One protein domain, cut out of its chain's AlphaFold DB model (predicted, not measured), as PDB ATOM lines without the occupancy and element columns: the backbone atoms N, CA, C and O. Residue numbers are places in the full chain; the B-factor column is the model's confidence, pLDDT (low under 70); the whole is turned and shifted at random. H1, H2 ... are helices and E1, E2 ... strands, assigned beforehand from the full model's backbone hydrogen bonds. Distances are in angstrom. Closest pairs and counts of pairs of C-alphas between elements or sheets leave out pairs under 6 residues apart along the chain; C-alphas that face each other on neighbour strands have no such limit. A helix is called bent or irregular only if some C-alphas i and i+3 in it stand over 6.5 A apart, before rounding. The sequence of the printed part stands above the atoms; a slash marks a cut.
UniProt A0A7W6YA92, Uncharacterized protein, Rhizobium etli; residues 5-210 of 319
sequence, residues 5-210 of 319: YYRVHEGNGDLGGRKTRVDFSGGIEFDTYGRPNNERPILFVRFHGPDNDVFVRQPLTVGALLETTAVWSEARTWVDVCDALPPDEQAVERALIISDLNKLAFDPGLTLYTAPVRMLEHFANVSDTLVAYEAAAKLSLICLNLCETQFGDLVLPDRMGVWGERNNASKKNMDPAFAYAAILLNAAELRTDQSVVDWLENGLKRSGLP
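Overview. This is residues 5 to 210 of the 319 residues of an uncharacterized protein of Rhizobium etli (UniProt A0A7W6YA92). A core of crossed helices, H3, H4 and H8, stands between a long helical hairpin, H1 and H2, which reaches one end of the longest axis, and a small, strongly twisted sheet, whose E1 and E2 hairpin reaches the other end. H3 packs on the sheet, the short helices H6 and H7 pack on E1 and E2, H5 packs on H7, and H9 packs across H8 and on H4. The printed part has 206 residues, with three named strands followed by nine named helices; the sheet runs E1 E2 E3, all antiparallel. The class is mostly helix. The whole is compact, with a radius of gyration of the C-alphas of 17.6 A, and spans 60 by 44 by 28 A.

Along the chain. Residues 5 to 21 hold no named element. E1, residues 22 to 30, begins at C-alpha 22 (153.351, 121.223, 135.126) and is 25.6 A long. E2, residues 36 to 48, is 26.5 A long and bends by 105 degrees at residue 39; E3 is residues 54 to 59. H1, residues 62 to 82, is 30.2 A long. H2, residues 87 to 106, is 28.8 A long and begins at C-alpha 87 (187.337, 135.040, 140.494). H3, residues 108 to 123, is 19.4 A long and irregular, with C-alphas 109 and 112 7.9 A apart; it has a kink of 83 degrees near residue 115. H4 is residues 129 to 144, 21.6 A long. H5 is residues 148 to 153. H6, residues 158 to 163, is only just irregular, with C-alphas 159 and 162 6.8 A apart. H7 is residues 165 to 172, and H8 residues 176 to 187. H9, residues 196 to 206, ends at C-alpha 206 (163.034, 113.017, 117.539).

Arrangement. The strands form a meander, each the antiparallel neighbour of the one before. Between E1 and E2, N 25 and O 44 are 2.9 A apart, within hydrogen-bond range; between E2 and E3, N 47 and O 56 are 2.8 A apart. Residues 8 to 9 pair antiparallel with residues 56 to 57 of E3. H3 and H6 make two layers with the sheet, helices on one face of it. H3 runs slantwise to the strands at a height over the sheet of 9.2 A. H7 is over E2, at a height over the sheet of 7.1 A, with the closest C-alphas, Glu 39 and Ala 169, 5.3 A apart. H4 and H8 are the hubs, touching five helices each. H4 touches H1 at a steep tilt of 46 degrees, opposite ways, closest at C-alphas Thr 69 and Ala 137, 4.6 A. H3 and H4 touch about perpendicular, at 90 degrees, closest at C-alphas Val 117 and Ala 136, 5.4 A. H1, with residues 75 to 82 alone, touches H2 in a helical hairpin at a shallow tilt of 16 degrees, closest at C-alphas Cys 82 and Gln 90, 5.5 A. H8 and H9 touch about perpendicular, at 85 degrees, closest at C-alphas Ala 187 and Gly 203, 3.6 A. H5 touches H7, closest at C-alphas Phe 151 and Lys 171, 5.3 A. H2 and H9 are apart. Every O i to N i+4 pair is within hydrogen-bond range in H1, H4, H5, H7, H8 and H9; the counts are 15 of 16 in H2, 8 of 12 in H3 and 0 of 2 in H6, where 2 of 3 O i to N i+3 pairs are within range.

Size, cuts and confidence. The two C-alphas farthest apart, Tyr 33 and Pro 86, are 62.2 A apart. The printed part has no cut. The link from H8 to H9, 8 residues, is short; the other links are tight. The mean pLDDT of the printed part is 92.3, and residues 11 to 18 are under 70.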
ATOM      1  N   TYR A   5     139.668 136.052 130.035       75.25
ATOM      2  CA  TYR A   5     138.778 134.925 130.344       75.25
ATOM      3  C   TYR A   5     139.351 133.549 129.961       75.25
ATOM      4  O   TYR A   5     138.819 132.522 130.369       75.25
ATOM      5  N   TYR A   6     140.436 133.498 129.180       80.88
ATOM      6  CA  TYR A   6     141.163 132.253 128.926       80.88
ATOM      7  C   TYR A   6     142.110 131.867 130.065       80.88
ATOM      8  O   TYR A   6     142.655 130.760 130.060       80.88
ATOM      9  N   ARG A   7     142.329 132.772 131.021       81.69
ATOM     10  CA  ARG A   7     143.246 132.586 132.139       81.69
ATOM     11  C   ARG A   7     142.461 132.281 133.398       81.69
ATOM     12  O   ARG A   7     141.427 132.883 133.663       81.69
ATOM     13  N   VAL A   8     143.003 131.361 134.172       82.12
ATOM     14  CA  VAL A   8     142.513 131.019 135.499       82.12
ATOM     15  C   VAL A   8     143.688 131.174 136.446       82.12
ATOM     16  O   VAL A   8     144.756 130.617 136.191       82.12
ATOM     17  N   HIS A   9     143.485 131.960 137.497       81.31
ATOM     18  CA  HIS A   9     144.395 132.078 138.625       81.31
ATOM     19  C   HIS A   9     143.566 131.801 139.880       81.31
ATOM     20  O   HIS A   9     142.883 132.682 140.399       81.31
ATOM     21  N   GLU A  10     143.556 130.541 140.300       70.50
ATOM     22  CA  GLU A  10     142.780 130.042 141.431       70.50
ATOM     23  C   GLU A  10     143.734 129.827 142.609       70.50
ATOM     24  O   GLU A  10     144.458 128.840 142.679       70.50
ATOM     25  N   GLY A  11     143.761 130.786 143.537       58.97
ATOM     26  CA  GLY A  11     144.476 130.636 144.803       58.97
ATOM     27  C   GLY A  11     145.077 131.929 145.352       58.97
ATOM     28  O   GLY A  11     145.469 132.821 144.608       58.97
ATOM     29  N   ASN A  12     145.175 131.985 146.684       54.66
ATOM     30  CA  ASN A  12     145.935 132.987 147.449       54.66
ATOM     31  C   ASN A  12     147.320 132.447 147.881       54.66
ATOM     32  O   ASN A  12     147.923 132.967 148.817       54.66
ATOM     33  N   GLY A  13     147.768 131.340 147.279       55.19
ATOM     34  CA  GLY A  13     148.971 130.599 147.665       55.19
ATOM     35  C   GLY A  13     150.199 130.919 146.813       55.19
ATOM     36  O   GLY A  13     150.110 131.599 145.797       55.19
ATOM     37  N   ASP A  14     151.344 130.395 147.242       60.62
ATOM     38  CA  ASP A  14     152.603 130.443 146.500       60.62
ATOM     39  C   ASP A  14     152.628 129.323 145.439       60.62
ATOM     40  O   ASP A  14     152.168 128.203 145.703       60.62
ATOM     41  N   LEU A  15     153.164 129.592 144.244       63.25
ATOM     42  CA  LEU A  15     153.430 128.559 143.234       63.25
ATOM     43  C   LEU A  15     154.537 127.656 143.775       63.25
ATOM     44  O   LEU A  15     155.698 127.937 143.514       63.25
ATOM     45  N   GLY A  16     154.168 126.624 144.545       55.91
ATOM     46  CA  GLY A  16     154.969 125.690 145.365       55.91
ATOM     47  C   GLY A  16     156.442 125.411 145.009       55.91
ATOM     48  O   GLY A  16     156.855 124.253 144.885       55.91
ATOM     49  N   GLY A  17     157.263 126.451 144.891       65.56
ATOM     50  CA  GLY A  17     158.626 126.435 144.384       65.56
ATOM     51  C   GLY A  17     158.855 125.522 143.171       65.56
ATOM     52  O   GLY A  17     157.985 125.245 142.332       65.56
ATOM     53  N   ARG A  18     160.078 124.991 143.104       66.38
ATOM     54  CA  ARG A  18     160.568 124.056 142.073       66.38
ATOM     55  C   ARG A  18     159.782 122.747 141.964       66.38
ATOM     56  O   ARG A  18     159.890 122.076 140.948       66.38
ATOM     57  N   LYS A  19     158.974 122.388 142.968       70.88
ATOM     58  CA  LYS A  19     158.186 121.141 142.984       70.88
ATOM     59  C   LYS A  19     156.806 121.273 142.339       70.88
ATOM     60  O   LYS A  19     156.060 120.298 142.303       70.88
ATOM     61  N   THR A  20     156.473 122.454 141.823       80.75
ATOM     62  CA  THR A  20     155.230 122.689 141.087       80.75
ATOM     63  C   THR A  20     155.123 121.719 139.909       80.75
ATOM     64  O   THR A  20     155.967 121.711 139.011       80.75
ATOM     65  N   ARG A  21     154.068 120.901 139.898       89.00
ATOM     66  CA  ARG A  21     153.749 120.046 138.751       89.00
ATOM     67  C   ARG A  21     153.288 120.916 137.581       89.00
ATOM     68  O   ARG A  21     152.484 121.831 137.768       89.00
ATOM     69  N   VAL A  22     153.752 120.575 136.379       91.88
ATOM     70  CA  VAL A  22     153.351 121.223 135.126       91.88
ATOM     71  C   VAL A  22     152.621 120.217 134.240       91.88
ATOM     72  O   VAL A  22     153.015 119.057 134.118       91.88
ATOM     73  N   ASP A  23     151.523 120.641 133.621       91.56
ATOM     74  CA  ASP A  23     150.790 119.832 132.647       91.56
ATOM     75  C   ASP A  23     150.152 120.709 131.564       91.56
ATOM     76  O   ASP A  23     150.156 121.935 131.651       91.56
ATOM     77  N   PHE A  24     149.566 120.085 130.547       92.38
ATOM     78  CA  PHE A  24     148.926 120.777 129.436       92.38
ATOM     79  C   PHE A  24     147.420 120.553 129.404       92.38
ATOM     80  O   PHE A  24     146.894 119.559 129.903       92.38
ATOM     81  N   SER A  25     146.713 121.477 128.766       91.75
ATOM     82  CA  SER A  25     145.346 121.255 128.299       91.75
ATOM     83  C   SER A  25     145.141 121.942 126.952       91.75
ATOM     84  O   SER A  25     145.798 122.935 126.656       91.75
ATOM     85  N   GLY A  26     144.230 121.421 126.133       89.44
ATOM     86  CA  GLY A  26     143.856 122.037 124.861       89.44
ATOM     87  C   GLY A  26     142.511 122.747 124.981       89.44
ATOM     88  O   GLY A  26     141.553 122.171 125.500       89.44
ATOM     89  N   GLY A  27     142.417 123.974 124.482       90.94
ATOM     90  CA  GLY A  27     141.149 124.671 124.265       90.94
ATOM     91  C   GLY A  27     141.046 125.207 122.841       90.94
ATOM     92  O   GLY A  27     141.796 124.777 121.968       90.94
ATOM     93  N   ILE A  28     140.091 126.104 122.614       92.75
ATOM     94  CA  ILE A  28     139.764 126.664 121.297       92.75
ATOM     95  C   ILE A  28     139.400 128.144 121.431       92.75
ATOM     96  O   ILE A  28     138.835 128.561 122.449       92.75
ATOM     97  N   GLU A  29     139.736 128.936 120.416       91.88
ATOM     98  CA  GLU A  29     139.297 130.327 120.312       91.88
ATOM     99  C   GLU A  29     137.798 130.417 120.004       91.88
ATOM    100  O   GLU A  29     137.205 129.503 119.425       91.88
ATOM    101  N   PHE A  30     137.184 131.540 120.376       87.44
ATOM    102  CA  PHE A  30     135.876 131.929 119.861       87.44
ATOM    103  C   PHE A  30     136.061 132.805 118.616       87.44
ATOM    104  O   PHE A  30     136.967 133.636 118.568       87.44
ATOM    105  N   ASP A  31     135.217 132.615 117.606       87.56
ATOM    106  CA  ASP A  31     135.181 133.471 116.423       87.56
ATOM    107  C   ASP A  31     134.555 134.849 116.723       87.56
ATOM    108  O   ASP A  31     134.134 135.148 117.844       87.56
ATOM    109  N   THR A  32     134.462 135.705 115.702       84.62
ATOM    110  CA  THR A  32     133.874 137.052 115.820       84.62
ATOM    111  C   THR A  32     132.385 137.049 116.176       84.62
ATOM    112  O   THR A  32     131.842 138.101 116.503       84.62
ATOM    113  N   TYR A  33     131.718 135.893 116.129       88.75
ATOM    114  CA  TYR A  33     130.324 135.692 116.528       88.75
ATOM    115  C   TYR A  33     130.196 135.003 117.894       88.75
ATOM    116  O   TYR A  33     129.090 134.630 118.290       88.75
ATOM    117  N   GLY A  34     131.307 134.806 118.614       86.31
ATOM    118  CA  GLY A  34     131.330 134.140 119.914       86.31
ATOM    119  C   GLY A  34     131.152 132.622 119.836       86.31
ATOM    120  O   GLY A  34     130.821 131.995 120.843       86.31
ATOM    121  N   ARG A  35     131.338 132.003 118.664       92.19
ATOM    122  CA  ARG A  35     131.204 130.550 118.481       92.19
ATOM    123  C   ARG A  35     132.561 129.865 118.613       92.19
ATOM    124  O   ARG A  35     133.548 130.394 118.106       92.19
ATOM    125  N   PRO A  36     132.645 128.693 119.262       91.25
ATOM    126  CA  PRO A  36     133.906 127.965 119.348       91.25
ATOM    127  C   PRO A  36     134.443 127.585 117.959       91.25
ATOM    128  O   PRO A  36     133.703 127.040 117.140       91.25
ATOM    129  N   ASN A  37     135.732 127.823 117.711       91.88
ATOM    130  CA  ASN A  37     136.401 127.539 116.445       91.88
ATOM    131  C   ASN A  37     137.477 126.451 116.618       91.88
ATOM    132  O   ASN A  37     138.569 126.707 117.125       91.88
ATOM    133  N   ASN A  38     137.187 125.231 116.156       88.62
ATOM    134  CA  ASN A  38     138.124 124.101 116.231       88.62
ATOM    135  C   ASN A  38     139.368 124.265 115.344       88.62
ATOM    136  O   ASN A  38     140.371 123.600 115.589       88.62
ATOM    137  N   GLU A  39     139.332 125.160 114.356       93.50
ATOM    138  CA  GLU A  39     140.490 125.488 113.520       93.50
ATOM    139  C   GLU A  39     141.467 126.430 114.225       93.50
ATOM    140  O   GLU A  39     142.550 126.679 113.709       93.50
ATOM    141  N   ARG A  40     141.107 126.955 115.402       93.00
ATOM    142  CA  ARG A  40     141.949 127.838 116.215       93.00
ATOM    143  C   ARG A  40     142.151 127.251 117.609       93.00
ATOM    144  O   ARG A  40     141.582 127.747 118.586       93.00
ATOM    145  N   PRO A  41     142.897 126.142 117.712       95.12
ATOM    146  CA  PRO A  41     143.228 125.559 118.998       95.12
ATOM    147  C   PRO A  41     144.120 126.501 119.807       95.12
ATOM    148  O   PRO A  41     144.899 127.272 119.259       95.12
ATOM    149  N   ILE A  42     144.018 126.396 121.128       94.12
ATOM    150  CA  ILE A  42     144.885 127.099 122.070       94.12
ATOM    151  C   ILE A  42     145.533 126.054 122.972       94.12
ATOM    152  O   ILE A  42     144.833 125.287 123.648       94.12
ATOM    153  N   LEU A  43     146.862 126.049 123.016       94.69
ATOM    154  CA  LEU A  43     147.612 125.279 123.998       94.69
ATOM    155  C   LEU A  43     147.649 126.031 125.331       94.69
ATOM    156  O   LEU A  43     148.102 127.171 125.406       94.69
ATOM    157  N   PHE A  44     147.211 125.374 126.400       94.94
ATOM    158  CA  PHE A  44     147.287 125.898 127.759       94.94
ATOM    159  C   PHE A  44     148.306 125.132 128.583       94.94
ATOM    160  O   PHE A  44     148.310 123.899 128.588       94.94
ATOM    161  N   VAL A  45     149.080 125.874 129.365       94.25
ATOM    162  CA  VAL A  45     149.943 125.347 130.423       94.25
ATOM    163  C   VAL A  45     149.194 125.448 131.741       94.25
ATOM    164  O   VAL A  45     148.499 126.437 131.999       94.25
ATOM    165  N   ARG A  46     149.317 124.407 132.558       93.12
ATOM    166  CA  ARG A  46     148.751 124.313 133.898       93.12
ATOM    167  C   ARG A  46     149.878 124.165 134.905       93.12
ATOM    168  O   ARG A  46     150.690 123.252 134.777       93.12
ATOM    169  N   PHE A  47     149.881 125.035 135.901       91.31
ATOM    170  CA  PHE A  47     150.727 124.934 137.080       91.31
ATOM    171  C   PHE A  47     149.863 124.512 138.255       91.31
ATOM    172  O   PHE A  47     148.783 125.066 138.469       91.31
ATOM    173  N   HIS A  48     150.335 123.518 138.994       88.19
ATOM    174  CA  HIS A  48     149.633 122.984 140.149       88.19
ATOM    175  C   HIS A  48     150.246 123.499 141.450       88.19
ATOM    176  O   HIS A  48     151.466 123.593 141.572       88.19
ATOM    177  N   GLY A  49     149.395 123.801 142.429       80.44
ATOM    178  CA  GLY A  49     149.829 124.153 143.777       80.44
ATOM    179  C   GLY A  49     150.368 122.946 144.564       80.44
ATOM    180  O   GLY A  49     150.344 121.815 144.066       80.44
ATOM    181  N   PRO A  50     150.826 123.162 145.811       76.56
ATOM    182  CA  PRO A  50     151.325 122.100 146.692       76.56
ATOM    183  C   PRO A  50     150.335 120.945 146.905       76.56
ATOM    184  O   PRO A  50     150.749 119.789 146.951       76.56
ATOM    185  N   ASP A  51     149.036 121.250 146.952       78.69
ATOM    186  CA  ASP A  51     147.955 120.272 147.133       78.69
ATOM    187  C   ASP A  51     147.518 119.594 145.818       78.69
ATOM    188  O   ASP A  51     146.527 118.872 145.779       78.69
ATOM    189  N   ASN A  52     148.275 119.793 144.727       76.06
ATOM    190  CA  ASN A  52     148.029 119.267 143.375       76.06
ATOM    191  C   ASN A  52     146.783 119.844 142.661       76.06
ATOM    192  O   ASN A  52     146.493 119.457 141.524       76.06
ATOM    193  N   ASP A  53     146.105 120.820 143.261       80.75
ATOM    194  CA  ASP A  53     145.058 121.610 142.610       80.75
ATOM    195  C   ASP A  53     145.638 122.525 141.522       80.75
ATOM    196  O   ASP A  53     146.794 122.952 141.596       80.75
ATOM    197  N   VAL A  54     144.854 122.808 140.474       80.31
ATOM    198  CA  VAL A  54     145.278 123.720 139.400       80.31
ATOM    199  C   VAL A  54     145.302 125.136 139.955       80.31
ATOM    200  O   VAL A  54     144.261 125.707 140.246       80.31
ATOM    201  N   PHE A  55     146.497 125.702 140.058       81.62
ATOM    202  CA  PHE A  55     146.700 127.046 140.579       81.62
ATOM    203  C   PHE A  55     146.626 128.086 139.459       81.62
ATOM    204  O   PHE A  55     145.881 129.062 139.530       81.62
ATOM    205  N   VAL A  56     147.353 127.842 138.364       87.75
ATOM    206  CA  VAL A  56     147.339 128.703 137.176       87.75
ATOM    207  C   VAL A  56     147.069 127.862 135.945       87.75
ATOM    208  O   VAL A  56     147.732 126.856 135.704       87.75
ATOM    209  N   ARG A  57     146.135 128.317 135.114       91.25
ATOM    210  CA  ARG A  57     145.966 127.850 133.739       91.25
ATOM    211  C   ARG A  57     145.999 129.047 132.810       91.25
ATOM    212  O   ARG A  57     145.188 129.960 132.934       91.25
ATOM    213  N   GLN A  58     146.890 129.015 131.834       91.69
ATOM    214  CA  GLN A  58     147.082 130.135 130.918       91.69
ATOM    215  C   GLN A  58     147.516 129.647 129.538       91.69
ATOM    216  O   GLN A  58     148.111 128.571 129.429       91.69
ATOM    217  N   PRO A  59     147.211 130.402 128.475       93.56
ATOM    218  CA  PRO A  59     147.668 130.045 127.146       93.56
ATOM    219  C   PRO A  59     149.189 130.193 127.049       93.56
ATOM    220  O   PRO A  59     149.748 131.177 127.539       93.56
ATOM    221  N   LEU A  60     149.848 129.246 126.384       94.88
ATOM    222  CA  LEU A  60     151.213 129.450 125.912       94.88
ATOM    223  C   LEU A  60     151.142 130.331 124.666       94.88
ATOM    224  O   LEU A  60     150.337 130.079 123.773       94.88
ATOM    225  N   THR A  61     151.936 131.397 124.619       94.19
ATOM    226  CA  THR A  61     151.841 132.391 123.543       94.19
ATOM    227  C   THR A  61     153.203 132.676 122.937       94.19
ATOM    228  O   THR A  61     154.221 132.561 123.613       94.19
ATOM    229  N   VAL A  62     153.209 133.142 121.686       95.69
ATOM    230  CA  VAL A  62     154.406 133.686 121.021       95.69
ATOM    231  C   VAL A  62     155.081 134.762 121.878       95.69
ATOM    232  O   VAL A  62     156.301 134.784 121.979       95.69
ATOM    233  N   GLY A  63     154.294 135.603 122.561       95.12
ATOM    234  CA  GLY A  63     154.823 136.618 123.476       95.12
ATOM    235  C   GLY A  63     155.645 136.029 124.626       95.12
ATOM    236  O   GLY A  63     156.674 136.591 124.968       95.12
ATOM    237  N   ALA A  64     155.254 134.873 125.168       96.31
ATOM    238  CA  ALA A  64     156.021 134.196 126.216       96.31
ATOM    239  C   ALA A  64     157.365 133.655 125.697       96.31
ATOM    240  O   ALA A  64     158.375 133.721 126.395       96.31
ATOM    241  N   LEU A  65     157.390 133.146 124.459       98.19
ATOM    242  CA  LEU A  65     158.624 132.695 123.807       98.19
ATOM    243  C   LEU A  65     159.571 133.875 123.542       98.19
ATOM    244  O   LEU A  65     160.758 133.791 123.846       98.19
ATOM    245  N   LEU A  66     159.039 134.989 123.026       96.94
ATOM    246  CA  LEU A  66     159.804 136.220 122.810       96.94
ATOM    247  C   LEU A  66     160.374 136.758 124.126       96.94
ATOM    248  O   LEU A  66     161.567 137.040 124.197       96.94
ATOM    249  N   GLU A  67     159.560 136.806 125.180       97.00
ATOM    250  CA  GLU A  67     160.001 137.239 126.505       97.00
ATOM    251  C   GLU A  67     161.105 136.335 127.059       97.00
ATOM    252  O   GLU A  67     162.112 136.817 127.565       97.00
ATOM    253  N   THR A  68     160.989 135.017 126.875       97.75
ATOM    254  CA  THR A  68     162.041 134.071 127.274       97.75
ATOM    255  C   THR A  68     163.369 134.379 126.571       97.75
ATOM    256  O   THR A  68     164.423 134.342 127.205       97.75
ATOM    257  N   THR A  69     163.346 134.737 125.279       97.88
ATOM    258  CA  THR A  69     164.565 135.160 124.564       97.88
ATOM    259  C   THR A  69     165.100 136.519 125.023       97.88
ATOM    260  O   THR A  69     166.317 136.726 125.018       97.88
ATOM    261  N   ALA A  70     164.219 137.433 125.434       96.12
ATOM    262  CA  ALA A  70     164.595 138.742 125.957       96.12
ATOM    263  C   ALA A  70     165.281 138.609 127.325       96.12
ATOM    264  O   ALA A  70     166.427 139.030 127.467       96.12
ATOM    265  N   VAL A  71     164.656 137.901 128.272       97.38
ATOM    266  CA  VAL A  71     165.228 137.636 129.604       97.38
ATOM    267  C   VAL A  71     166.555 136.887 129.497       97.38
ATOM    268  O   VAL A  71     167.502 137.199 130.214       97.38
ATOM    269  N   TRP A  72     166.683 135.934 128.567       97.75
ATOM    270  CA  TRP A  72     167.974 135.286 128.329       97.75
ATOM    271  C   TRP A  72     169.038 136.255 127.797       97.75
ATOM    272  O   TRP A  72     170.196 136.154 128.193       97.75
ATOM    273  N   SER A  73     168.675 137.219 126.946       96.69
ATOM    274  CA  SER A  73     169.615 138.251 126.476       96.69
ATOM    275  C   SER A  73     170.133 139.116 127.631       96.69
ATOM    276  O   SER A  73     171.326 139.429 127.680       96.69
ATOM    277  N   GLU A  74     169.264 139.457 128.585       96.12
ATOM    278  CA  GLU A  74     169.635 140.175 129.812       96.12
ATOM    279  C   GLU A  74     170.540 139.321 130.704       96.12
ATOM    280  O   GLU A  74     171.653 139.736 131.030       96.12
ATOM    281  N   ALA A  75     170.121 138.090 131.011       96.81
ATOM    282  CA  ALA A  75     170.884 137.151 131.829       96.81
ATOM    283  C   ALA A  75     172.276 136.884 131.243       96.81
ATOM    284  O   ALA A  75     173.279 136.930 131.956       96.81
ATOM    285  N   ARG A  76     172.359 136.660 129.927       96.94
ATOM    286  CA  ARG A  76     173.625 136.455 129.223       96.94
ATOM    287  C   ARG A  76     174.505 137.704 129.271       96.94
ATOM    288  O   ARG A  76     175.713 137.573 129.428       96.94
ATOM    289  N   THR A  77     173.921 138.900 129.194       94.88
ATOM    290  CA  THR A  77     174.667 140.157 129.365       94.88
ATOM    291  C   THR A  77     175.243 140.272 130.776       94.88
ATOM    292  O   THR A  77     176.401 140.658 130.922       94.88
ATOM    293  N   TRP A  78     174.489 139.899 131.814       95.69
ATOM    294  CA  TRP A  78     175.012 139.870 133.184       95.69
ATOM    295  C   TRP A  78     176.138 138.853 133.348       95.69
ATOM    296  O   TRP A  78     177.143 139.170 133.976       95.69
ATOM    297  N   VAL A  79     176.014 137.668 132.743       94.88
ATOM    298  CA  VAL A  79     177.084 136.657 132.734       94.88
ATOM    299  C   VAL A  79     178.339 137.192 132.042       94.88
ATOM    300  O   VAL A  79     179.422 137.079 132.607       94.88
ATOM    301  N   ASP A  80     178.208 137.833 130.877       93.50
ATOM    302  CA  ASP A  80     179.342 138.427 130.154       93.50
ATOM    303  C   ASP A  80     180.064 139.500 130.997       93.50
ATOM    304  O   ASP A  80     181.293 139.571 130.990       93.50
ATOM    305  N   VAL A  81     179.320 140.333 131.735       93.12
ATOM    306  CA  VAL A  81     179.897 141.334 132.654       93.12
ATOM    307  C   VAL A  81     180.558 140.657 133.852       93.12
ATOM    308  O   VAL A  81     181.671 141.019 134.229       93.12
ATOM    309  N   CYS A  82     179.898 139.654 134.428       94.50
ATOM    310  CA  CYS A  82     180.401 138.882 135.555       94.50
ATOM    311  C   CYS A  82     181.718 138.164 135.220       94.50
ATOM    312  O   CYS A  82     182.600 138.073 136.068       94.50
ATOM    313  N   ASP A  83     181.878 137.682 133.987       93.06
ATOM    314  CA  ASP A  83     183.089 136.997 133.523       93.06
ATOM    315  C   ASP A  83     184.308 137.927 133.395       93.06
ATOM    316  O   ASP A  83     185.436 137.447 133.297       93.06
ATOM    317  N   ALA A  84     184.105 139.248 133.442       93.19
ATOM    318  CA  ALA A  84     185.183 140.236 133.489       93.19
ATOM    319  C   ALA A  84     185.662 140.565 134.919       93.19
ATOM    320  O   ALA A  84     186.621 141.326 135.074       93.19
ATOM    321  N   LEU A  85     185.008 140.027 135.956       95.44
ATOM    322  CA  LEU A  85     185.334 140.283 137.362       95.44
ATOM    323  C   LEU A  85     186.443 139.350 137.889       95.44
ATOM    324  O   LEU A  85     186.683 138.280 137.321       95.44
ATOM    325  N   PRO A  86     187.116 139.709 138.999       96.56
ATOM    326  CA  PRO A  86     188.000 138.794 139.717       96.56
ATOM    327  C   PRO A  86     187.280 137.496 140.149       96.56
ATOM    328  O   PRO A  86     186.091 137.547 140.462       96.56
ATOM    329  N   PRO A  87     187.976 136.342 140.249       94.12
ATOM    330  CA  PRO A  87     187.337 135.040 140.494       94.12
ATOM    331  C   PRO A  87     186.432 134.967 141.736       94.12
ATOM    332  O   PRO A  87     185.364 134.356 141.685       94.12
ATOM    333  N   ASP A  88     186.834 135.602 142.838       94.12
ATOM    334  CA  ASP A  88     186.055 135.590 144.083       94.12
ATOM    335  C   ASP A  88     184.748 136.394 143.945       94.12
ATOM    336  O   ASP A  88     183.703 135.979 144.447       94.12
ATOM    337  N   GLU A  89     184.783 137.513 143.214       95.56
ATOM    338  CA  GLU A  89     183.605 138.339 142.917       95.56
ATOM    339  C   GLU A  89     182.685 137.641 141.908       95.56
ATOM    340  O   GLU A  89     181.468 137.634 142.082       95.56
ATOM    341  N   GLN A  90     183.258 136.963 140.908       95.44
ATOM    342  CA  GLN A  90     182.509 136.206 139.904       95.44
ATOM    343  C   GLN A  90     181.602 135.142 140.544       95.44
ATOM    344  O   GLN A  90     180.459 134.958 140.124       95.44
ATOM    345  N   ALA A  91     182.090 134.436 141.570       93.75
ATOM    346  CA  ALA A  91     181.298 133.428 142.273       93.75
ATOM    347  C   ALA A  91     180.084 134.040 142.995       93.75
ATOM    348  O   ALA A  91     178.993 133.465 142.965       93.75
ATOM    349  N   VAL A  92     180.265 135.210 143.618       95.62
ATOM    350  CA  VAL A  92     179.195 135.933 144.320       95.62
ATOM    351  C   VAL A  92     178.163 136.465 143.327       95.62
ATOM    352  O   VAL A  92     176.973 136.200 143.487       95.62
ATOM    353  N   GLU A  93     178.604 137.138 142.266       96.31
ATOM    354  CA  GLU A  93     177.713 137.722 141.257       96.31
ATOM    355  C   GLU A  93     176.920 136.653 140.493       96.31
ATOM    356  O   GLU A  93     175.712 136.792 140.303       96.31
ATOM    357  N   ARG A  94     177.536 135.511 140.152       94.75
ATOM    358  CA  ARG A  94     176.804 134.370 139.566       94.75
ATOM    359  C   ARG A  94     175.699 133.859 140.488       94.75
ATOM    360  O   ARG A  94     174.609 133.542 140.012       94.75
ATOM    361  N   ALA A  95     175.951 133.787 141.795       95.12
ATOM    362  CA  ALA A  95     174.936 133.366 142.759       95.12
ATOM    363  C   ALA A  95     173.774 134.372 142.851       95.12
ATOM    364  O   ALA A  95     172.618 133.955 142.970       95.12
ATOM    365  N   LEU A  96     174.057 135.676 142.749       96.69
ATOM    366  CA  LEU A  96     173.039 136.730 142.716       96.69
ATOM    367  C   LEU A  96     172.191 136.665 141.442       96.69
ATOM    368  O   LEU A  96     170.966 136.628 141.547       96.69
ATOM    369  N   ILE A  97     172.818 136.522 140.268       95.69
ATOM    370  CA  ILE A  97     172.118 136.340 138.984       95.69
ATOM    371  C   ILE A  97     171.150 135.153 139.065       95.69
ATOM    372  O   ILE A  97     169.972 135.275 138.731       95.69
ATOM    373  N   ILE A  98     171.619 134.002 139.558       95.56
ATOM    374  CA  ILE A  98     170.773 132.813 139.721       95.56
ATOM    375  C   ILE A  98     169.638 133.086 140.717       95.56
ATOM    376  O   ILE A  98     168.510 132.643 140.496       95.56
ATOM    377  N   SER A  99     169.900 133.802 141.815       95.31
ATOM    378  CA  SER A  99     168.866 134.168 142.791       95.31
ATOM    379  C   SER A  99     167.765 135.023 142.162       95.31
ATOM    380  O   SER A  99     166.584 134.740 142.369       95.31
ATOM    381  N   ASP A 100     168.128 136.018 141.359       95.50
ATOM    382  CA  ASP A 100     167.170 136.925 140.725       95.50
ATOM    383  C   ASP A 100     166.373 136.239 139.614       95.50
ATOM    384  O   ASP A 100     165.151 136.383 139.562       95.50
ATOM    385  N   LEU A 101     167.014 135.387 138.807       95.06
ATOM    386  CA  LEU A 101     166.307 134.556 137.827       95.06
ATOM    387  C   LEU A 101     165.339 133.574 138.490       95.06
ATOM    388  O   LEU A 101     164.252 133.347 137.965       95.06
ATOM    389  N   ASN A 102     165.686 133.017 139.656       93.69
ATOM    390  CA  ASN A 102     164.738 132.222 140.435       93.69
ATOM    391  C   ASN A 102     163.544 133.083 140.873       93.69
ATOM    392  O   ASN A 102     162.403 132.697 140.642       93.69
ATOM    393  N   LYS A 103     163.764 134.263 141.466       92.31
ATOM    394  CA  LYS A 103     162.643 135.134 141.875       92.31
ATOM    395  C   LYS A 103     161.704 135.416 140.704       92.31
ATOM    396  O   LYS A 103     160.498 135.284 140.866       92.31
ATOM    397  N   LEU A 104     162.261 135.717 139.530       92.25
ATOM    398  CA  LEU A 104     161.498 135.952 138.308       92.25
ATOM    399  C   LEU A 104     160.709 134.708 137.876       92.25
ATOM    400  O   LEU A 104     159.495 134.778 137.708       92.25
ATOM    401  N   ALA A 105     161.382 133.562 137.722       90.56
ATOM    402  CA  ALA A 105     160.782 132.322 137.228       90.56
ATOM    403  C   ALA A 105     159.622 131.828 138.108       90.56
ATOM    404  O   ALA A 105     158.642 131.276 137.595       90.56
ATOM    405  N   PHE A 106     159.730 132.029 139.423       88.31
ATOM    406  CA  PHE A 106     158.770 131.548 140.414       88.31
ATOM    407  C   PHE A 106     157.728 132.593 140.839       88.31
ATOM    408  O   PHE A 106     156.854 132.250 141.630       88.31
ATOM    409  N   ASP A 107     157.757 133.815 140.295       87.44
ATOM    410  CA  ASP A 107     156.751 134.843 140.584       87.44
ATOM    411  C   ASP A 107     155.372 134.459 139.991       87.44
ATOM    412  O   ASP A 107     155.227 134.351 138.764       87.44
ATOM    413  N   PRO A 108     154.323 134.289 140.825       82.38
ATOM    414  CA  PRO A 108     152.967 133.994 140.362       82.38
ATOM    415  C   PRO A 108     152.357 135.048 139.435       82.38
ATOM    416  O   PRO A 108     151.538 134.717 138.578       82.38
ATOM    417  N   GLY A 109     152.769 136.309 139.561       84.88
ATOM    418  CA  GLY A 109     152.334 137.400 138.692       84.88
ATOM    419  C   GLY A 109     152.940 137.345 137.289       84.88
ATOM    420  O   GLY A 109     152.404 137.966 136.367       84.88
ATOM    421  N   LEU A 110     154.023 136.584 137.100       89.94
ATOM    422  CA  LEU A 110     154.794 136.539 135.856       89.94
ATOM    423  C   LEU A 110     154.684 135.211 135.114       89.94
ATOM    424  O   LEU A 110     155.329 135.039 134.078       89.94
ATOM    425  N   THR A 111     153.816 134.299 135.561       88.94
ATOM    426  CA  THR A 111     153.668 132.974 134.944       88.94
ATOM    427  C   THR A 111     153.481 133.047 133.443       88.94
ATOM    428  O   THR A 111     154.003 132.193 132.731       88.94
ATOM    429  N   LEU A 112     152.732 134.034 132.934       88.50
ATOM    430  CA  LEU A 112     152.456 134.184 131.500       88.50
ATOM    431  C   LEU A 112     153.743 134.226 130.678       88.50
ATOM    432  O   LEU A 112     153.793 133.669 129.585       88.50
ATOM    433  N   TYR A 113     154.754 134.884 131.227       90.25
ATOM    434  CA  TYR A 113     156.042 135.137 130.608       90.25
ATOM    435  C   TYR A 113     157.033 134.010 130.898       90.25
ATOM    436  O   TYR A 113     157.775 133.596 130.013       90.25
ATOM    437  N   THR A 114     156.995 133.453 132.110       93.56
ATOM    438  CA  THR A 114     157.939 132.420 132.560       93.56
ATOM    439  C   THR A 114     157.515 131.000 132.186       93.56
ATOM    440  O   THR A 114     158.280 130.054 132.382       93.56
ATOM    441  N   ALA A 115     156.327 130.819 131.597       95.00
ATOM    442  CA  ALA A 115     155.792 129.502 131.255       95.00
ATOM    443  C   ALA A 115     156.751 128.606 130.453       95.00
ATOM    444  O   ALA A 115     156.886 127.442 130.835       95.00
ATOM    445  N   PRO A 116     157.434 129.088 129.392       97.31
ATOM    446  CA  PRO A 116     158.336 128.247 128.605       97.31
ATOM    447  C   PRO A 116     159.489 127.683 129.444       97.31
ATOM    448  O   PRO A 116     159.806 126.496 129.340       97.31
ATOM    449  N   VAL A 117     160.065 128.511 130.319       96.75
ATOM    450  CA  VAL A 117     161.168 128.140 131.219       96.75
ATOM    451  C   VAL A 117     160.692 127.135 132.255       96.75
ATOM    452  O   VAL A 117     161.308 126.093 132.434       96.75
ATOM    453  N   ARG A 118     159.541 127.392 132.882       94.62
ATOM    454  CA  ARG A 118     158.963 126.513 133.910       94.62
ATOM    455  C   ARG A 118     158.540 125.159 133.344       94.62
ATOM    456  O   ARG A 118     158.691 124.135 134.004       94.62
ATOM    457  N   MET A 119     158.042 125.139 132.107       95.31
ATOM    458  CA  MET A 119     157.821 123.900 131.364       95.31
ATOM    459  C   MET A 119     159.133 123.149 131.156       95.31
ATOM    460  O   MET A 119     159.167 121.942 131.372       95.31
ATOM    461  N   LEU A 120     160.196 123.841 130.746       96.25
ATOM    462  CA  LEU A 120     161.485 123.208 130.501       96.25
ATOM    463  C   LEU A 120     162.096 122.642 131.782       96.25
ATOM    464  O   LEU A 120     162.459 121.471 131.786       96.25
ATOM    465  N   GLU A 121     162.133 123.410 132.876       95.19
ATOM    466  CA  GLU A 121     162.581 122.924 134.192       95.19
ATOM    467  C   GLU A 121     161.868 121.616 134.570       95.19
ATOM    468  O   GLU A 121     162.503 120.660 135.009       95.19
ATOM    469  N   HIS A 122     160.552 121.547 134.335       94.88
ATOM    470  CA  HIS A 122     159.748 120.374 134.658       94.88
ATOM    471  C   HIS A 122     159.981 119.185 133.712       94.88
ATOM    472  O   HIS A 122     160.236 118.077 134.173       94.88
ATOM    473  N   PHE A 123     159.862 119.381 132.395       95.62
ATOM    474  CA  PHE A 123     159.886 118.280 131.421       95.62
ATOM    475  C   PHE A 123     161.297 117.821 131.052       95.62
ATOM    476  O   PHE A 123     161.474 116.650 130.726       95.62
ATOM    477  N   ALA A 124     162.286 118.713 131.122       96.44
ATOM    478  CA  ALA A 124     163.688 118.379 130.899       96.44
ATOM    479  C   ALA A 124     164.448 118.101 132.211       96.44
ATOM    480  O   ALA A 124     165.638 117.808 132.152       96.44
ATOM    481  N   ASN A 125     163.775 118.163 133.371       95.12
ATOM    482  CA  ASN A 125     164.348 117.907 134.698       95.12
ATOM    483  C   ASN A 125     165.574 118.795 135.014       95.12
ATOM    484  O   ASN A 125     166.592 118.341 135.539       95.12
ATOM    485  N   VAL A 126     165.479 120.084 134.675       94.56
ATOM    486  CA  VAL A 126     166.562 121.060 134.858       94.56
ATOM    487  C   VAL A 126     166.325 121.848 136.137       94.56
ATOM    488  O   VAL A 126     165.298 122.500 136.296       94.56
ATOM    489  N   SER A 127     167.293 121.798 137.053       92.19
ATOM    490  CA  SER A 127     167.223 122.524 138.327       92.19
ATOM    491  C   SER A 127     168.026 123.824 138.338       92.19
ATOM    492  O   SER A 127     167.800 124.672 139.197       92.19
ATOM    493  N   ASP A 128     168.966 124.017 137.419       93.56
ATOM    494  CA  ASP A 128     169.660 125.293 137.283       93.56
ATOM    495  C   ASP A 128     168.817 126.232 136.413       93.56
ATOM    496  O   ASP A 128     168.614 125.982 135.226       93.56
ATOM    497  N   THR A 129     168.300 127.304 137.011       94.62
ATOM    498  CA  THR A 129     167.393 128.229 136.327       94.62
ATOM    499  C   THR A 129     168.106 129.016 135.226       94.62
ATOM    500  O   THR A 129     167.480 129.327 134.217       94.62
ATOM    501  N   LEU A 130     169.414 129.276 135.343       96.06
ATOM    502  CA  LEU A 130     170.186 129.915 134.275       96.06
ATOM    503  C   LEU A 130     170.281 128.987 133.053       96.06
ATOM    504  O   LEU A 130     169.988 129.417 131.938       96.06
ATOM    505  N   VAL A 131     170.594 127.703 133.271       96.81
ATOM    506  CA  VAL A 131     170.595 126.677 132.205       96.81
ATOM    507  C   VAL A 131     169.194 126.496 131.617       96.81
ATOM    508  O   VAL A 131     169.039 126.336 130.406       96.81
ATOM    509  N   ALA A 132     168.153 126.554 132.452       97.12
ATOM    510  CA  ALA A 132     166.778 126.448 131.986       97.12
ATOM    511  C   ALA A 132     166.380 127.621 131.078       97.12
ATOM    512  O   ALA A 132     165.751 127.391 130.045       97.12
ATOM    513  N   TYR A 133     166.771 128.855 131.417       98.00
ATOM    514  CA  TYR A 133     166.574 130.023 130.552       98.00
ATOM    515  C   TYR A 133     167.346 129.892 129.238       98.00
ATOM    516  O   TYR A 133     166.760 130.145 128.186       98.00
ATOM    517  N   GLU A 134     168.607 129.449 129.267       98.12
ATOM    518  CA  GLU A 134     169.397 129.212 128.050       98.12
ATOM    519  C   GLU A 134     168.688 128.235 127.107       98.12
ATOM    520  O   GLU A 134     168.438 128.532 125.934       98.12
ATOM    521  N   ALA A 135     168.330 127.062 127.632       98.44
ATOM    522  CA  ALA A 135     167.691 126.007 126.866       98.44
ATOM    523  C   ALA A 135     166.310 126.431 126.350       98.44
ATOM    524  O   ALA A 135     165.978 126.181 125.188       98.44
ATOM    525  N   ALA A 136     165.527 127.133 127.173       98.50
ATOM    526  CA  ALA A 136     164.187 127.584 126.812       98.50
ATOM    527  C   ALA A 136     164.248 128.688 125.757       98.50
ATOM    528  O   ALA A 136     163.443 128.697 124.825       98.50
ATOM    529  N   ALA A 137     165.220 129.595 125.854       98.56
ATOM    530  CA  ALA A 137     165.425 130.640 124.868       98.56
ATOM    531  C   ALA A 137     165.873 130.051 123.529       98.56
ATOM    532  O   ALA A 137     165.315 130.415 122.495       98.56
ATOM    533  N   LYS A 138     166.839 129.122 123.516       98.69
ATOM    534  CA  LYS A 138     167.291 128.472 122.272       98.69
ATOM    535  C   LYS A 138     166.169 127.661 121.619       98.69
ATOM    536  O   LYS A 138     165.964 127.781 120.413       98.69
ATOM    537  N   LEU A 139     165.373 126.929 122.403       98.81
ATOM    538  CA  LEU A 139     164.180 126.254 121.885       98.81
ATOM    539  C   LEU A 139     163.155 127.256 121.335       98.81
ATOM    540  O   LEU A 139     162.624 127.063 120.243       98.81
ATOM    541  N   SER A 140     162.918 128.360 122.048       98.62
ATOM    542  CA  SER A 140     162.036 129.442 121.595       98.62
ATOM    543  C   SER A 140     162.505 130.021 120.262       98.62
ATOM    544  O   SER A 140     161.692 130.184 119.357       98.62
ATOM    545  N   LEU A 141     163.810 130.270 120.105       98.44
ATOM    546  CA  LEU A 141     164.390 130.758 118.856       98.44
ATOM    547  C   LEU A 141     164.085 129.814 117.694       98.44
ATOM    548  O   LEU A 141     163.668 130.280 116.638       98.44
ATOM    549  N   ILE A 142     164.259 128.508 117.896       98.44
ATOM    550  CA  ILE A 142     163.949 127.504 116.877       98.44
ATOM    551  C   ILE A 142     162.467 127.565 116.508       98.44
ATOM    552  O   ILE A 142     162.139 127.729 115.337       98.44
ATOM    553  N   CYS A 143     161.572 127.490 117.496       98.56
ATOM    554  CA  CYS A 143     160.126 127.455 117.267       98.56
ATOM    555  C   CYS A 143     159.601 128.712 116.568       98.56
ATOM    556  O   CYS A 143     158.737 128.609 115.702       98.56
ATOM    557  N   LEU A 144     160.142 129.884 116.912       97.69
ATOM    558  CA  LEU A 144     159.804 131.163 116.280       97.69
ATOM    559  C   LEU A 144     160.293 131.266 114.824       97.69
ATOM    560  O   LEU A 144     159.836 132.149 114.105       97.69
ATOM    561  N   ASN A 145     161.205 130.388 114.397       97.44
ATOM    562  CA  ASN A 145     161.808 130.379 113.062       97.44
ATOM    563  C   ASN A 145     161.487 129.106 112.257       97.44
ATOM    564  O   ASN A 145     162.067 128.880 111.194       97.44
ATOM    565  N   LEU A 146     160.560 128.263 112.724       97.88
ATOM    566  CA  LEU A 146     160.061 127.151 111.917       97.88
ATOM    567  C   LEU A 146     159.259 127.681 110.723       97.88
ATOM    568  O   LEU A 146     158.472 128.618 110.836       97.88
ATOM    569  N   CYS A 147     159.439 127.047 109.571       95.00
ATOM    570  CA  CYS A 147     158.702 127.321 108.348       95.00
ATOM    571  C   CYS A 147     157.604 126.269 108.128       95.00
ATOM    572  O   CYS A 147     157.575 125.217 108.766       95.00
ATOM    573  N   GLU A 148     156.714 126.545 107.176       94.31
ATOM    574  CA  GLU A 148     155.545 125.712 106.853       94.31
ATOM    575  C   GLU A 148     155.868 124.217 106.692       94.31
ATOM    576  O   GLU A 148     155.171 123.373 107.255       94.31
ATOM    577  N   THR A 149     156.951 123.877 105.985       94.94
ATOM    578  CA  THR A 149     157.354 122.476 105.777       94.94
ATOM    579  C   THR A 149     157.714 121.789 107.092       94.94
ATOM    580  O   THR A 149     157.235 120.690 107.355       94.94
ATOM    581  N   GLN A 150     158.463 122.458 107.974       97.88
ATOM    582  CA  GLN A 150     158.818 121.908 109.285       97.88
ATOM    583  C   GLN A 150     157.599 121.756 110.197       97.88
ATOM    584  O   GLN A 150     157.509 120.783 110.945       97.88
ATOM    585  N   PHE A 151     156.628 122.670 110.118       98.00
ATOM    586  CA  PHE A 151     155.353 122.473 110.804       98.00
ATOM    587  C   PHE A 151     154.595 121.268 110.261       98.00
ATOM    588  O   PHE A 151     153.983 120.566 111.052       98.00
ATOM    589  N   GLY A 152     154.646 120.993 108.955       96.44
ATOM    590  CA  GLY A 152     154.090 119.779 108.354       96.44
ATOM    591  C   GLY A 152     154.762 118.497 108.854       96.44
ATOM    592  O   GLY A 152     154.064 117.542 109.208       96.44
ATOM    593  N   ASP A 153     156.087 118.508 108.978       96.94
ATOM    594  CA  ASP A 153     156.906 117.344 109.345       96.94
ATOM    595  C   ASP A 153     156.964 117.072 110.856       96.94
ATOM    596  O   ASP A 153     157.335 115.973 111.271       96.94
ATOM    597  N   LEU A 154     156.542 118.033 111.689       98.25
ATOM    598  CA  LEU A 154     156.609 117.934 113.148       98.25
ATOM    599  C   LEU A 154     155.929 116.655 113.674       98.25
ATOM    600  O   LEU A 154     154.702 116.494 113.587       98.25
ATOM    601  N   VAL A 155     156.739 115.774 114.261       98.12
ATOM    602  CA  VAL A 155     156.315 114.546 114.940       98.12
ATOM    603  C   VAL A 155     155.869 114.887 116.355       98.12
ATOM    604  O   VAL A 155     156.594 115.522 117.123       98.12
ATOM    605  N   LEU A 156     154.661 114.456 116.707       97.12
ATOM    606  CA  LEU A 156     154.051 114.778 117.991       97.12
ATOM    607  C   LEU A 156     154.311 113.671 119.017       97.12
ATOM    608  O   LEU A 156     154.205 112.495 118.667       97.12
ATOM    609  N   PRO A 157     154.583 114.023 120.283       95.94
ATOM    610  CA  PRO A 157     154.678 113.050 121.364       95.94
ATOM    611  C   PRO A 157     153.307 112.421 121.654       95.94
ATOM    612  O   PRO A 157     152.278 113.104 121.601       95.94
ATOM    613  N   ASP A 158     153.288 111.157 122.087       94.44
ATOM    614  CA  ASP A 158     152.055 110.413 122.412       94.44
ATOM    615  C   ASP A 158     151.138 111.165 123.390       94.44
ATOM    616  O   ASP A 158     149.912 111.146 123.263       94.44
ATOM    617  N   ARG A 159     151.728 111.906 124.339       92.50
ATOM    618  CA  ARG A 159     151.001 112.712 125.334       92.50
ATOM    619  C   ARG A 159     150.096 113.779 124.707       92.50
ATOM    620  O   ARG A 159     149.101 114.153 125.319       92.50
ATOM    621  N   MET A 160     150.415 114.261 123.507       93.75
ATOM    622  CA  MET A 160     149.591 115.223 122.764       93.75
ATOM    623  C   MET A 160     148.518 114.550 121.896       93.75
ATOM    624  O   MET A 160     147.638 115.234 121.368       93.75
ATOM    625  N   GLY A 161     148.528 113.218 121.768       90.38
ATOM    626  CA  GLY A 161     147.559 112.463 120.965       90.38
ATOM    627  C   GLY A 161     146.104 112.677 121.399       90.38
ATOM    628  O   GLY A 161     145.197 112.644 120.571       90.38
ATOM    629  N   VAL A 162     145.883 113.012 122.674       90.56
ATOM    630  CA  VAL A 162     144.557 113.308 123.247       90.56
ATOM    631  C   VAL A 162     143.846 114.509 122.607       90.56
ATOM    632  O   VAL A 162     142.643 114.672 122.801       90.56
ATOM    633  N   TRP A 163     144.552 115.366 121.859       91.19
ATOM    634  CA  TRP A 163     143.963 116.546 121.212       91.19
ATOM    635  C   TRP A 163     143.452 116.292 119.786       91.19
ATOM    636  O   TRP A 163     142.752 117.149 119.243       91.19
ATOM    637  N   GLY A 164     143.735 115.122 119.200       91.19
ATOM    638  CA  GLY A 164     143.171 114.692 117.917       91.19
ATOM    639  C   GLY A 164     143.346 115.726 116.798       91.19
ATOM    640  O   GLY A 164     144.451 116.201 116.546       91.19
ATOM    641  N   GLU A 165     142.248 116.108 116.145       92.62
ATOM    642  CA  GLU A 165     142.243 117.047 115.009       92.62
ATOM    643  C   GLU A 165     142.814 118.433 115.336       92.62
ATOM    644  O   GLU A 165     143.335 119.110 114.448       92.62
ATOM    645  N   ARG A 166     142.790 118.847 116.609       93.94
ATOM    646  CA  ARG A 166     143.377 120.129 117.029       93.94
ATOM    647  C   ARG A 166     144.877 120.174 116.776       93.94
ATOM    648  O   ARG A 166     145.395 121.234 116.464       93.94
ATOM    649  N   ASN A 167     145.561 119.033 116.826       95.25
ATOM    650  CA  ASN A 167     146.976 118.960 116.477       95.25
ATOM    651  C   ASN A 167     147.219 119.343 115.013       95.25
ATOM    652  O   ASN A 167     148.147 120.090 114.711       95.25
ATOM    653  N   ASN A 168     146.357 118.877 114.104       95.19
ATOM    654  CA  ASN A 168     146.449 119.220 112.686       95.19
ATOM    655  C   ASN A 168     146.186 120.713 112.468       95.19
ATOM    656  O   ASN A 168     146.891 121.348 111.688       95.19
ATOM    657  N   ALA A 169     145.215 121.281 113.188       96.31
ATOM    658  CA  ALA A 169     144.943 122.714 113.146       96.31
ATOM    659  C   ALA A 169     146.129 123.540 113.676       96.31
ATOM    660  O   ALA A 169     146.528 124.496 113.020       96.31
ATOM    661  N   SER A 170     146.761 123.145 114.788       96.38
ATOM    662  CA  SER A 170     147.953 123.830 115.313       96.38
ATOM    663  C   SER A 170     149.123 123.809 114.326       96.38
ATOM    664  O   SER A 170     149.769 124.836 114.124       96.38
ATOM    665  N   LYS A 171     149.371 122.662 113.669       96.81
ATOM    666  CA  LYS A 171     150.395 122.536 112.616       96.81
ATOM    667  C   LYS A 171     150.065 123.424 111.414       96.81
ATOM    668  O   LYS A 171     150.920 124.176 110.962       96.81
ATOM    669  N   LYS A 172     148.814 123.396 110.938       96.88
ATOM    670  CA  LYS A 172     148.334 124.234 109.825       96.88
ATOM    671  C   LYS A 172     148.455 125.731 110.127       96.88
ATOM    672  O   LYS A 172     148.796 126.504 109.240       96.88
ATOM    673  N   ASN A 173     148.198 126.130 111.369       96.25
ATOM    674  CA  ASN A 173     148.322 127.517 111.816       96.25
ATOM    675  C   ASN A 173     149.769 127.935 112.100       96.25
ATOM    676  O   ASN A 173     149.988 129.091 112.453       96.25
ATOM    677  N   MET A 174     150.733 127.016 111.965       97.31
ATOM    678  CA  MET A 174     152.145 127.248 112.260       97.31
ATOM    679  C   MET A 174     152.363 127.827 113.667       97.31
ATOM    680  O   MET A 174     153.129 128.768 113.839       97.31
ATOM    681  N   ASP A 175     151.661 127.294 114.676       97.25
ATOM    682  CA  ASP A 175     151.705 127.822 116.046       97.25
ATOM    683  C   ASP A 175     153.057 127.513 116.737       97.25
ATOM    684  O   ASP A 175     153.310 126.358 117.112       97.25
ATOM    685  N   PRO A 176     153.920 128.523 116.993       97.94
ATOM    686  CA  PRO A 176     155.226 128.306 117.615       97.94
ATOM    687  C   PRO A 176     155.133 127.785 119.051       97.94
ATOM    688  O   PRO A 176     155.998 127.029 119.491       97.94
ATOM    689  N   ALA A 177     154.087 128.160 119.795       96.75
ATOM    690  CA  ALA A 177     153.885 127.698 121.165       96.75
ATOM    691  C   ALA A 177     153.550 126.200 121.191       96.75
ATOM    692  O   ALA A 177     154.061 125.451 122.027       96.75
ATOM    693  N   PHE A 178     152.737 125.742 120.239       97.44
ATOM    694  CA  PHE A 178     152.470 124.321 120.054       97.44
ATOM    695  C   PHE A 178     153.745 123.544 119.693       97.44
ATOM    696  O   PHE A 178     154.029 122.519 120.319       97.44
ATOM    697  N   ALA A 179     154.544 124.051 118.747       98.44
ATOM    698  CA  ALA A 179     155.817 123.432 118.375       98.44
ATOM    699  C   ALA A 179     156.799 123.356 119.554       98.44
ATOM    700  O   ALA A 179     157.416 122.312 119.758       98.44
ATOM    701  N   TYR A 180     156.887 124.412 120.370       98.62
ATOM    702  CA  TYR A 180     157.718 124.441 121.577       98.62
ATOM    703  C   TYR A 180     157.400 123.273 122.507       98.62
ATOM    704  O   TYR A 180     158.288 122.519 122.902       98.62
ATOM    705  N   ALA A 181     156.119 123.080 122.825       97.88
ATOM    706  CA  ALA A 181     155.702 122.002 123.709       97.88
ATOM    707  C   ALA A 181     155.938 120.612 123.093       97.88
ATOM    708  O   ALA A 181     156.335 119.695 123.812       97.88
ATOM    709  N   ALA A 182     155.723 120.446 121.783       97.94
ATOM    710  CA  ALA A 182     155.955 119.174 121.099       97.94
ATOM    711  C   ALA A 182     157.442 118.786 121.122       97.94
ATOM    712  O   ALA A 182     157.781 117.674 121.530       97.94
ATOM    713  N   ILE A 183     158.328 119.718 120.759       98.56
ATOM    714  CA  ILE A 183     159.777 119.482 120.726       98.56
ATOM    715  C   ILE A 183     160.316 119.242 122.138       98.56
ATOM    716  O   ILE A 183     161.064 118.288 122.343       98.56
ATOM    717  N   LEU A 184     159.893 120.041 123.125       98.19
ATOM    718  CA  LEU A 184     160.302 119.871 124.522       98.19
ATOM    719  C   LEU A 184     159.964 118.470 125.052       98.19
ATOM    720  O   LEU A 184     160.800 117.820 125.674       98.19
ATOM    721  N   LEU A 185     158.750 117.987 124.784       96.88
ATOM    722  CA  LEU A 185     158.322 116.654 125.210       96.88
ATOM    723  C   LEU A 185     159.089 115.525 124.501       96.88
ATOM    724  O   LEU A 185     159.287 114.466 125.095       96.88
ATOM    725  N   ASN A 186     159.543 115.737 123.264       98.06
ATOM    726  CA  ASN A 186     160.366 114.772 122.529       98.06
ATOM    727  C   ASN A 186     161.847 114.787 122.965       98.06
ATOM    728  O   ASN A 186     162.525 113.754 122.883       98.06
ATOM    729  N   ALA A 187     162.358 115.931 123.432       96.12
ATOM    730  CA  ALA A 187     163.767 116.136 123.786       96.12
ATOM    731  C   ALA A 187     164.245 115.308 124.993       96.12
ATOM    732  O   ALA A 187     165.434 115.007 125.085       96.12
ATOM    733  N   ALA A 188     163.322 114.839 125.843       93.44
ATOM    734  CA  ALA A 188     163.605 114.146 127.106       93.44
ATOM    735  C   ALA A 188     164.456 114.988 128.083       93.44
ATOM    736  O   ALA A 188     164.603 116.198 127.912       93.44
ATOM    737  N   GLU A 189     164.965 114.358 129.145       96.56
ATOM    738  CA  GLU A 189     165.732 115.038 130.196       96.56
ATOM    739  C   GLU A 189     167.077 115.579 129.682       96.56
ATOM    740  O   GLU A 189     167.805 114.885 128.965       96.56
ATOM    741  N   LEU A 190     167.419 116.806 130.087       97.12
ATOM    742  CA  LEU A 190     168.728 117.411 129.855       97.12
ATOM    743  C   LEU A 190     169.695 116.908 130.929       97.12
ATOM    744  O   LEU A 190     169.587 117.262 132.105       97.12
ATOM    745  N   ARG A 191     170.651 116.069 130.529       94.62
ATOM    746  CA  ARG A 191     171.650 115.529 131.457       94.62
ATOM    747  C   ARG A 191     172.715 116.569 131.794       94.62
ATOM    748  O   ARG A 191     173.079 117.388 130.960       94.62
ATOM    749  N   THR A 192     173.290 116.470 132.990       89.88
ATOM    750  CA  THR A 192     174.338 117.387 133.473       89.88
ATOM    751  C   THR A 192     175.636 117.342 132.661       89.88
ATOM    752  O   THR A 192     176.419 118.281 132.721       89.88
ATOM    753  N   ASP A 193     175.897 116.245 131.947       92.06
ATOM    754  CA  ASP A 193     177.073 116.054 131.090       92.06
ATOM    755  C   ASP A 193     176.833 116.465 129.627       92.06
ATOM    756  O   ASP A 193     177.752 116.418 128.811       92.06
ATOM    757  N   GLN A 194     175.600 116.840 129.285       95.19
ATOM    758  CA  GLN A 194     175.179 117.160 127.931       95.19
ATOM    759  C   GLN A 194     175.105 118.675 127.738       95.19
ATOM    760  O   GLN A 194     174.573 119.395 128.581       95.19
ATOM    761  N   SER A 195     175.599 119.171 126.601       96.19
ATOM    762  CA  SER A 195     175.405 120.578 126.247       96.19
ATOM    763  C   SER A 195     173.943 120.852 125.875       96.19
ATOM    764  O   SER A 195     173.244 119.986 125.340       96.19
ATOM    765  N   VAL A 196     173.476 122.082 126.099       97.19
ATOM    766  CA  VAL A 196     172.122 122.502 125.701       97.19
ATOM    767  C   VAL A 196     171.894 122.306 124.199       97.19
ATOM    768  O   VAL A 196     170.818 121.872 123.790       97.19
ATOM    769  N   VAL A 197     172.909 122.580 123.373       96.00
ATOM    770  CA  VAL A 197     172.831 122.404 121.916       96.00
ATOM    771  C   VAL A 197     172.648 120.931 121.560       96.00
ATOM    772  O   VAL A 197     171.713 120.602 120.838       96.00
ATOM    773  N   ASP A 198     173.453 120.025 122.122       96.75
ATOM    774  CA  ASP A 198     173.314 118.587 121.848       96.75
ATOM    775  C   ASP A 198     171.952 118.046 122.299       96.75
ATOM    776  O   ASP A 198     171.380 117.157 121.664       96.75
ATOM    777  N   TRP A 199     171.424 118.544 123.417       98.00
ATOM    778  CA  TRP A 199     170.084 118.188 123.886       98.00
ATOM    779  C   TRP A 199     169.002 118.641 122.903       98.00
ATOM    780  O   TRP A 199     168.152 117.832 122.520       98.00
ATOM    781  N   LEU A 200     169.084 119.884 122.418       97.94
ATOM    782  CA  LEU A 200     168.164 120.409 121.408       97.94
ATOM    783  C   LEU A 200     168.231 119.615 120.107       97.94
ATOM    784  O   LEU A 200     167.187 119.210 119.609       97.94
ATOM    785  N   GLU A 201     169.424 119.325 119.591       98.12
ATOM    786  CA  GLU A 201     169.597 118.556 118.350       98.12
ATOM    787  C   GLU A 201     168.943 117.168 118.440       98.12
ATOM    788  O   GLU A 201     168.258 116.711 117.519       98.12
ATOM    789  N   ASN A 202     169.066 116.506 119.593       97.62
ATOM    790  CA  ASN A 202     168.371 115.243 119.839       97.62
ATOM    791  C   ASN A 202     166.844 115.414 119.869       97.62
ATOM    792  O   ASN A 202     166.125 114.568 119.328       97.62
ATOM    793  N   GLY A 203     166.345 116.493 120.476       98.25
ATOM    794  CA  GLY A 203     164.922 116.833 120.487       98.25
ATOM    795  C   GLY A 203     164.362 117.139 119.100       98.25
ATOM    796  O   GLY A 203     163.300 116.620 118.747       98.25
ATOM    797  N   LEU A 204     165.090 117.904 118.283       98.62
ATOM    798  CA  LEU A 204     164.728 118.212 116.897       98.62
ATOM    799  C   LEU A 204     164.653 116.941 116.059       98.62
ATOM    800  O   LEU A 204     163.617 116.667 115.451       98.62
ATOM    801  N   LYS A 205     165.685 116.097 116.134       98.50
ATOM    802  CA  LYS A 205     165.721 114.813 115.430       98.50
ATOM    803  C   LYS A 205     164.535 113.918 115.789       98.50
ATOM    804  O   LYS A 205     163.910 113.337 114.905       98.50
ATOM    805  N   ARG A 206     164.201 113.798 117.079       98.38
ATOM    806  CA  ARG A 206     163.034 113.017 117.539       98.38
ATOM    807  C   ARG A 206     161.703 113.631 117.117       98.38
ATOM    808  O   ARG A 206     160.730 112.904 116.959       98.38
ATOM    809  N   SER A 207     161.681 114.940 116.899       98.50
ATOM    810  CA  SER A 207     160.522 115.678 116.399       98.50
ATOM    811  C   SER A 207     160.412 115.662 114.870       98.50
ATOM    812  O   SER A 207     159.533 116.327 114.331       98.50
ATOM    813  N   GLY A 208     161.275 114.918 114.165       98.31
ATOM    814  CA  GLY A 208     161.285 114.851 112.701       98.31
ATOM    815  C   GLY A 208     161.799 116.122 112.024       98.31
ATOM    816  O   GLY A 208     161.526 116.333 110.847       98.31
ATOM    817  N   LEU A 209     162.515 116.978 112.758       98.56
ATOM    818  CA  LEU A 209     162.982 118.272 112.273       98.56
ATOM    819  C   LEU A 209     164.464 118.234 111.858       98.56
ATOM    820  O   LEU A 209     165.226 117.413 112.379       98.56
ATOM    821  N   PRO A 210     164.885 119.133 110.945       98.31
ATOM    822  CA  PRO A 210     166.297 119.379 110.658       98.31
ATOM    823  C   PRO A 210     167.063 119.891 111.884       98.31
ATOM    824  O   PRO A 210     166.458 120.295 112.877       98.31
TER     825      PRO A 210